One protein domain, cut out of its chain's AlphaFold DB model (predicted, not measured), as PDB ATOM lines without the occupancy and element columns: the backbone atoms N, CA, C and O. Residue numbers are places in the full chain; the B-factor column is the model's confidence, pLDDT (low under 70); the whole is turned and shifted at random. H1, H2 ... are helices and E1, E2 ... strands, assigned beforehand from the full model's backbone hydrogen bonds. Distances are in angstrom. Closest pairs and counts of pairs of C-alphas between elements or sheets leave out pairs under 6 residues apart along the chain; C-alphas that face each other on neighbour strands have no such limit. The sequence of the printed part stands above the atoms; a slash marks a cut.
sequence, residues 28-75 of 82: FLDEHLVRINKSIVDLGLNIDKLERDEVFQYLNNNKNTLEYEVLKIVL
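Overview. This is residues 28 to 75 of the 82 residues of a protein of Fusobacterium nucleatum subsp. animalis ATCC 51191 (UniProt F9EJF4). A loose, open rod whose backbone runs lengthwise three times: helix H1 leads toward one end, the link of residues 43 to 51 and helix H2 come back along the length toward the other end, and the single long strand E1 returns from there. Residues 60 to 70, of which 68 to 70 belong to E1, stick out as the bare turn at one end. The printed part has 48 residues with two named helices and one named strand, in the order H1, H2, E1, and the class is mixed, helices and strands. The whole is loose, with a radius of gyration of the C-alphas of 12.3 A and spans of 38 by 17 by 16 A.

Along the chain. H1 takes residues 29 to 42, 19.7 A from first to last C-alpha, beginning with C-alpha 29 at (-13.406, -30.116, 37.942). H2 takes residues 52 to 61 and is 14.5 A long, with C-alpha 52 at (-20.068, -29.772, 33.642). E1 takes residues 68 to 75, 23.1 A long, ending with C-alpha 75 at (-20.978, -16.321, 39.322).

Arrangement. H1 and H2 only just touch, with 3 pairs of C-alphas within 8 A, and H1 does so with residues 29 to 33 alone. The closest C-alphas are those of Leu 33 and Arg 52, 7.5 A apart. The two helices run opposite ways at a steep tilt of 57 degrees. H1 and E1 are near each other, with 5 pairs of C-alphas within 10 A. H2 and E1 are apart. E1 pairs with no named strand. In H1 and H2 every O i to N i+4 pair is within hydrogen-bond range.

Size, cuts and confidence. The two C-alphas farthest apart, those of Gly 44 and Thr 65, are 37.9 A from each other. Without residues 60 to 70, which stand free, the body spans 28 by 18 by 16 A. The printed part has no cut. The links from H1 to H2 and from H2 to E1 are short, with 9 and 6 residues. The mean pLDDT of the printed part is 95.4, and no printed residue is under 70.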
ATOM      1  N   PHE A  28      -9.443 -31.523  38.888       98.44
ATOM      2  CA  PHE A  28     -10.478 -31.621  39.937       98.44
ATOM      3  C   PHE A  28     -11.792 -30.879  39.630       98.44
ATOM      4  O   PHE A  28     -12.422 -30.299  40.515       98.44
ATOM      5  N   LEU A  29     -12.211 -30.860  38.357       98.31
ATOM      6  CA  LEU A  29     -13.406 -30.116  37.942       98.31
ATOM      7  C   LEU A  29     -14.648 -30.485  38.767       98.31
ATOM      8  O   LEU A  29     -15.386 -29.593  39.169       98.31
ATOM      9  N   ASP A  30     -14.872 -31.771  39.031       98.25
ATOM     10  CA  ASP A  30     -16.067 -32.225  39.747       98.25
ATOM     11  C   ASP A  30     -16.100 -31.701  41.187       98.25
ATOM     12  O   ASP A  30     -17.141 -31.250  41.662       98.25
ATOM     13  N   GLU A  31     -14.959 -31.671  41.869       98.62
ATOM     14  CA  GLU A  31     -14.829 -31.143  43.224       98.62
ATOM     15  C   GLU A  31     -15.063 -29.628  43.272       98.62
ATOM     16  O   GLU A  31     -15.746 -29.131  44.173       98.62
ATOM     17  N   HIS A  32     -14.539 -28.892  42.287       98.62
ATOM     18  CA  HIS A  32     -14.804 -27.460  42.141       98.62
ATOM     19  C   HIS A  32     -16.293 -27.190  41.863       98.62
ATOM     20  O   HIS A  32     -16.879 -26.304  42.488       98.62
ATOM     21  N   LEU A  33     -16.935 -27.986  41.000       98.50
ATOM     22  CA  LEU A  33     -18.369 -27.876  40.710       98.50
ATOM     23  C   LEU A  33     -19.230 -28.203  41.935       98.50
ATOM     24  O   LEU A  33     -20.197 -27.495  42.205       98.50
ATOM     25  N   VAL A  34     -18.884 -29.238  42.704       98.50
ATOM     26  CA  VAL A  34     -19.572 -29.558  43.965       98.50
ATOM     27  C   VAL A  34     -19.473 -28.386  44.936       98.50
ATOM     28  O   VAL A  34     -20.485 -28.002  45.523       98.50
ATOM     29  N   ARG A  35     -18.283 -27.796  45.093       98.38
ATOM     30  CA  ARG A  35     -18.072 -26.682  46.022       98.38
ATOM     31  C   ARG A  35     -18.861 -25.441  45.617       98.38
ATOM     32  O   ARG A  35     -19.611 -24.933  46.445       98.38
ATOM     33  N   ILE A  36     -18.736 -24.974  44.374       97.75
ATOM     34  CA  ILE A  36     -19.411 -23.741  43.951       97.75
ATOM     35  C   ILE A  36     -20.936 -23.901  43.963       97.75
ATOM     36  O   ILE A  36     -21.627 -23.023  44.468       97.75
ATOM     37  N   ASN A  37     -21.461 -25.050  43.526       98.06
ATOM     38  CA  ASN A  37     -22.902 -25.309  43.538       98.06
ATOM     39  C   ASN A  37     -23.457 -25.470  44.954       98.06
ATOM     40  O   ASN A  37     -24.574 -25.036  45.231       98.06
ATOM     41  N   LYS A  38     -22.676 -26.041  45.878       98.06
ATOM     42  CA  LYS A  38     -23.029 -26.023  47.297       98.06
ATOM     43  C   LYS A  38     -23.079 -24.588  47.832       98.06
ATOM     44  O   LYS A  38     -24.022 -24.256  48.540       98.06
ATOM     45  N   SER A  39     -22.121 -23.738  47.462       96.44
ATOM     46  CA  SER A  39     -22.101 -22.332  47.878       96.44
ATOM     47  C   SER A  39     -23.282 -21.522  47.332       96.44
ATOM     48  O   SER A  39     -23.763 -20.647  48.044       96.44
ATOM     49  N   ILE A  40     -23.785 -21.820  46.123       95.25
ATOM     50  CA  ILE A  40     -25.023 -21.211  45.591       95.25
ATOM     51  C   ILE A  40     -26.179 -21.444  46.574       95.25
ATOM     52  O   ILE A  40     -26.858 -20.500  46.971       95.25
ATOM     53  N   VAL A  41     -26.354 -22.695  47.017       96.06
ATOM     54  CA  VAL A  41     -27.418 -23.086  47.953       96.06
ATOM     55  C   VAL A  41     -27.182 -22.514  49.351       96.06
ATOM     56  O   VAL A  41     -28.099 -21.943  49.936       96.06
ATOM     57  N   ASP A  42     -25.967 -22.648  49.889       95.62
ATOM     58  CA  ASP A  42     -25.626 -22.221  51.253       95.62
ATOM     59  C   ASP A  42     -25.784 -20.701  51.447       95.62
ATOM     60  O   ASP A  42     -26.099 -20.253  52.550       95.62
ATOM     61  N   LEU A  43     -25.581 -19.915  50.384       91.50
ATOM     62  CA  LEU A  43     -25.758 -18.461  50.388       91.50
ATOM     63  C   LEU A  43     -27.145 -18.007  49.906       91.50
ATOM     64  O   LEU A  43     -27.432 -16.815  49.960       91.50
ATOM     65  N   GLY A  44     -28.001 -18.930  49.456       91.19
ATOM     66  CA  GLY A  44     -29.348 -18.614  48.974       91.19
ATOM     67  C   GLY A  44     -29.374 -17.751  47.709       91.19
ATOM     68  O   GLY A  44     -30.297 -16.956  47.555       91.19
ATOM     69  N   LEU A  45     -28.374 -17.887  46.832       89.06
ATOM     70  CA  LEU A  45     -28.286 -17.123  45.584       89.06
ATOM     71  C   LEU A  45     -29.256 -17.685  44.535       89.06
ATOM     72  O   LEU A  45     -29.341 -18.899  44.337       89.06
ATOM     73  N   ASN A  46     -29.932 -16.805  43.807       90.88
ATOM     74  CA  ASN A  46     -30.789 -17.119  42.670       90.88
ATOM     75  C   ASN A  46     -29.958 -17.284  41.384       90.88
ATOM     76  O   ASN A  46     -30.057 -16.503  40.435       90.88
ATOM     77  N   ILE A  47     -29.096 -18.298  41.384       89.69
ATOM     78  CA  ILE A  47     -28.236 -18.675  40.260       89.69
ATOM     79  C   ILE A  47     -28.486 -20.153  39.968       89.69
ATOM     80  O   ILE A  47     -28.520 -20.972  40.886       89.69
ATOM     81  N   ASP A  48     -28.652 -20.497  38.693       94.00
ATOM     82  CA  ASP A  48     -28.765 -21.894  38.293       94.00
ATOM     83  C   ASP A  48     -27.479 -22.663  38.620       94.00
ATOM     84  O   ASP A  48     -26.367 -22.128  38.617       94.00
ATOM     85  N   LYS A  49     -27.633 -23.954  38.903       95.56
ATOM     86  CA  LYS A  49     -26.498 -24.843  39.134       95.56
ATOM     87  C   LYS A  49     -25.583 -24.832  37.904       95.56
ATOM     88  O   LYS A  49     -26.038 -25.119  36.804       95.56
ATOM     89  N   LEU A  50     -24.290 -24.589  38.113       97.19
ATOM     90  CA  LEU A  50     -23.285 -24.682  37.062       97.19
ATOM     91  C   LEU A  50     -23.046 -26.150  36.696       97.19
ATOM     92  O   LEU A  50     -22.624 -26.950  37.546       97.19
ATOM     93  N   GLU A  51     -23.269 -26.489  35.429       97.56
ATOM     94  CA  GLU A  51     -23.111 -27.845  34.920       97.56
ATOM     95  C   GLU A  51     -21.765 -28.069  34.223       97.56
ATOM     96  O   GLU A  51     -21.132 -27.182  33.643       97.56
ATOM     97  N   ARG A  52     -21.327 -29.330  34.253       97.50
ATOM     98  CA  ARG A  52     -20.068 -29.772  33.642       97.50
ATOM     99  C   ARG A  52     -20.003 -29.434  32.149       97.50
ATOM    100  O   ARG A  52     -18.952 -29.014  31.661       97.50
ATOM    101  N   ASP A  53     -21.112 -29.616  31.439       97.69
ATOM    102  CA  ASP A  53     -21.182 -29.420  29.991       97.69
ATOM    103  C   ASP A  53     -20.982 -27.956  29.595       97.69
ATOM    104  O   ASP A  53     -20.326 -27.693  28.589       97.69
ATOM    105  N   GLU A  54     -21.435 -27.003  30.414       96.81
ATOM    106  CA  GLU A  54     -21.220 -25.571  30.182       96.81
ATOM    107  C   GLU A  54     -19.727 -25.222  30.241       96.81
ATOM    108  O   GLU A  54     -19.199 -24.524  29.369       96.81
ATOM    109  N   VAL A  55     -19.009 -25.788  31.220       97.12
ATOM    110  CA  VAL A  55     -17.555 -25.616  31.345       97.12
ATOM    111  C   VAL A  55     -16.835 -26.208  30.131       97.12
ATOM    112  O   VAL A  55     -15.968 -25.554  29.547       97.12
ATOM    113  N   PHE A  56     -17.194 -27.421  29.699       96.56
ATOM    114  CA  PHE A  56     -16.560 -28.030  28.525       96.56
ATOM    115  C   PHE A  56     -16.922 -27.330  27.219       96.56
ATOM    116  O   PHE A  56     -16.066 -27.222  26.339       96.56
ATOM    117  N   GLN A  57     -18.146 -26.829  27.077       97.38
ATOM    118  CA  GLN A  57     -18.540 -26.020  25.931       97.38
ATOM    119  C   GLN A  57     -17.675 -24.759  25.848       97.38
ATOM    120  O   GLN A  57     -17.127 -24.464  24.782       97.38
ATOM    121  N   TYR A  58     -17.471 -24.064  26.971       96.00
ATOM    122  CA  TYR A  58     -16.575 -22.911  27.032       96.00
ATOM    123  C   TYR A  58     -15.130 -23.279  26.662       96.00
ATOM    124  O   TYR A  58     -14.544 -22.638  25.787       96.00
ATOM    125  N   LEU A  59     -14.562 -24.326  27.269       95.31
ATOM    126  CA  LEU A  59     -13.181 -24.753  27.006       95.31
ATOM    127  C   LEU A  59     -12.969 -25.193  25.549       95.31
ATOM    128  O   LEU A  59     -11.932 -24.902  24.953       95.31
ATOM    129  N   ASN A  60     -13.958 -25.855  24.946       94.88
ATOM    130  CA  ASN A  60     -13.897 -26.275  23.546       94.88
ATOM    131  C   ASN A  60     -13.903 -25.093  22.569       94.88
ATOM    132  O   ASN A  60     -13.269 -25.189  21.515       94.88
ATOM    133  N   ASN A  61     -14.577 -23.999  22.925       95.88
ATOM    134  CA  ASN A  61     -14.637 -22.776  22.124       95.88
ATOM    135  C   ASN A  61     -13.420 -21.860  22.340       95.88
ATOM    136  O   ASN A  61     -13.110 -21.048  21.473       95.88
ATOM    137  N   ASN A  62     -12.711 -22.008  23.462       91.88
ATOM    138  CA  ASN A  62     -11.597 -21.145  23.867       91.88
ATOM    139  C   ASN A  62     -10.297 -21.945  24.013       91.88
ATOM    140  O   ASN A  62      -9.625 -21.889  25.042       91.88
ATOM    141  N   LYS A  63      -9.955 -22.731  22.987       88.19
ATOM    142  CA  LYS A  63      -8.806 -23.637  23.057       88.19
ATOM    143  C   LYS A  63      -7.477 -22.903  23.171       88.19
ATOM    144  O   LYS A  63      -7.096 -22.098  22.325       88.19
ATOM    145  N   ASN A  64      -6.792 -23.278  24.236       85.56
ATOM    146  CA  ASN A  64      -5.411 -23.022  24.578       85.56
ATOM    147  C   ASN A  64      -4.343 -23.837  23.823       85.56
ATOM    148  O   ASN A  64      -4.631 -24.968  23.435       85.56
ATOM    149  N   THR A  65      -3.093 -23.364  23.715       90.69
ATOM    150  CA  THR A  65      -1.911 -24.222  23.442       90.69
ATOM    151  C   THR A  65      -0.905 -24.245  24.596       90.69
ATOM    152  O   THR A  65       0.129 -24.909  24.496       90.69
ATOM    153  N   LEU A  66      -1.184 -23.536  25.689       94.06
ATOM    154  CA  LEU A  66      -0.331 -23.477  26.865       94.06
ATOM    155  C   LEU A  66      -0.416 -24.792  27.646       94.06
ATOM    156  O   LEU A  66      -1.441 -25.471  27.691       94.06
ATOM    157  N   GLU A  67       0.696 -25.167  28.277       96.25
ATOM    158  CA  GLU A  67       0.729 -26.366  29.115       96.25
ATOM    159  C   GLU A  67      -0.005 -26.152  30.447       96.25
ATOM    160  O   GLU A  67      -0.659 -27.071  30.941       96.25
ATOM    161  N   TYR A  68       0.084 -24.940  30.996       97.69
ATOM    162  CA  TYR A  68      -0.534 -24.549  32.256       97.69
ATOM    163  C   TYR A  68      -1.339 -23.271  32.059       97.69
ATOM    164  O   TYR A  68      -0.809 -22.262  31.590       97.69
ATOM    165  N   GLU A  69      -2.602 -23.312  32.462       96.69
ATOM    166  CA  GLU A  69      -3.498 -22.164  32.431       96.69
ATOM    167  C   GLU A  69      -4.368 -22.131  33.680       96.69
ATOM    168  O   GLU A  69      -4.461 -23.103  34.432       96.69
ATOM    169  N   VAL A  70      -5.051 -21.010  33.877       96.38
ATOM    170  CA  VAL A  70      -6.024 -20.851  34.949       96.38
ATOM    171  C   VAL A  70      -7.384 -20.571  34.332       96.38
ATOM    172  O   VAL A  70      -7.562 -19.571  33.638       96.38
ATOM    173  N   LEU A  71      -8.354 -21.430  34.629       96.94
ATOM    174  CA  LEU A  71      -9.761 -21.147  34.404       96.94
ATOM    175  C   LEU A  71     -10.318 -20.481  35.663       96.94
ATOM    176  O   LEU A  71     -10.426 -21.112  36.714       96.94
ATOM    177  N   LYS A  72     -10.674 -19.201  35.550       96.62
ATOM    178  CA  LYS A  72     -11.409 -18.484  36.592       96.62
ATOM    179  C   LYS A  72     -12.892 -18.477  36.238       96.62
ATOM    180  O   LYS A  72     -13.260 -17.973  35.181       96.62
ATOM    181  N   ILE A  73     -13.720 -19.000  37.131       95.62
ATOM    182  CA  ILE A  73     -15.181 -18.959  37.023       95.62
ATOM    183  C   ILE A  73     -15.680 -17.944  38.043       95.62
ATOM    184  O   ILE A  73     -15.215 -17.952  39.181       95.62
ATOM    185  N   VAL A  74     -16.591 -17.062  37.639       93.25
ATOM    186  CA  VAL A  74     -17.240 -16.082  38.518       93.25
ATOM    187  C   VAL A  74     -18.740 -16.171  38.274       93.25
ATOM    188  O   VAL A  74     -19.162 -16.144  37.122       93.25
ATOM    189  N   LEU A  75     -19.519 -16.298  39.347       91.25
ATOM    190  CA  LEU A  75     -20.978 -16.321  39.322       91.25
ATOM    191  C   LEU A  75     -21.504 -15.157  40.161       91.25
ATOM    192  O   LEU A  75     -21.074 -14.978  41.300       91.25
TER     193      LEU A  75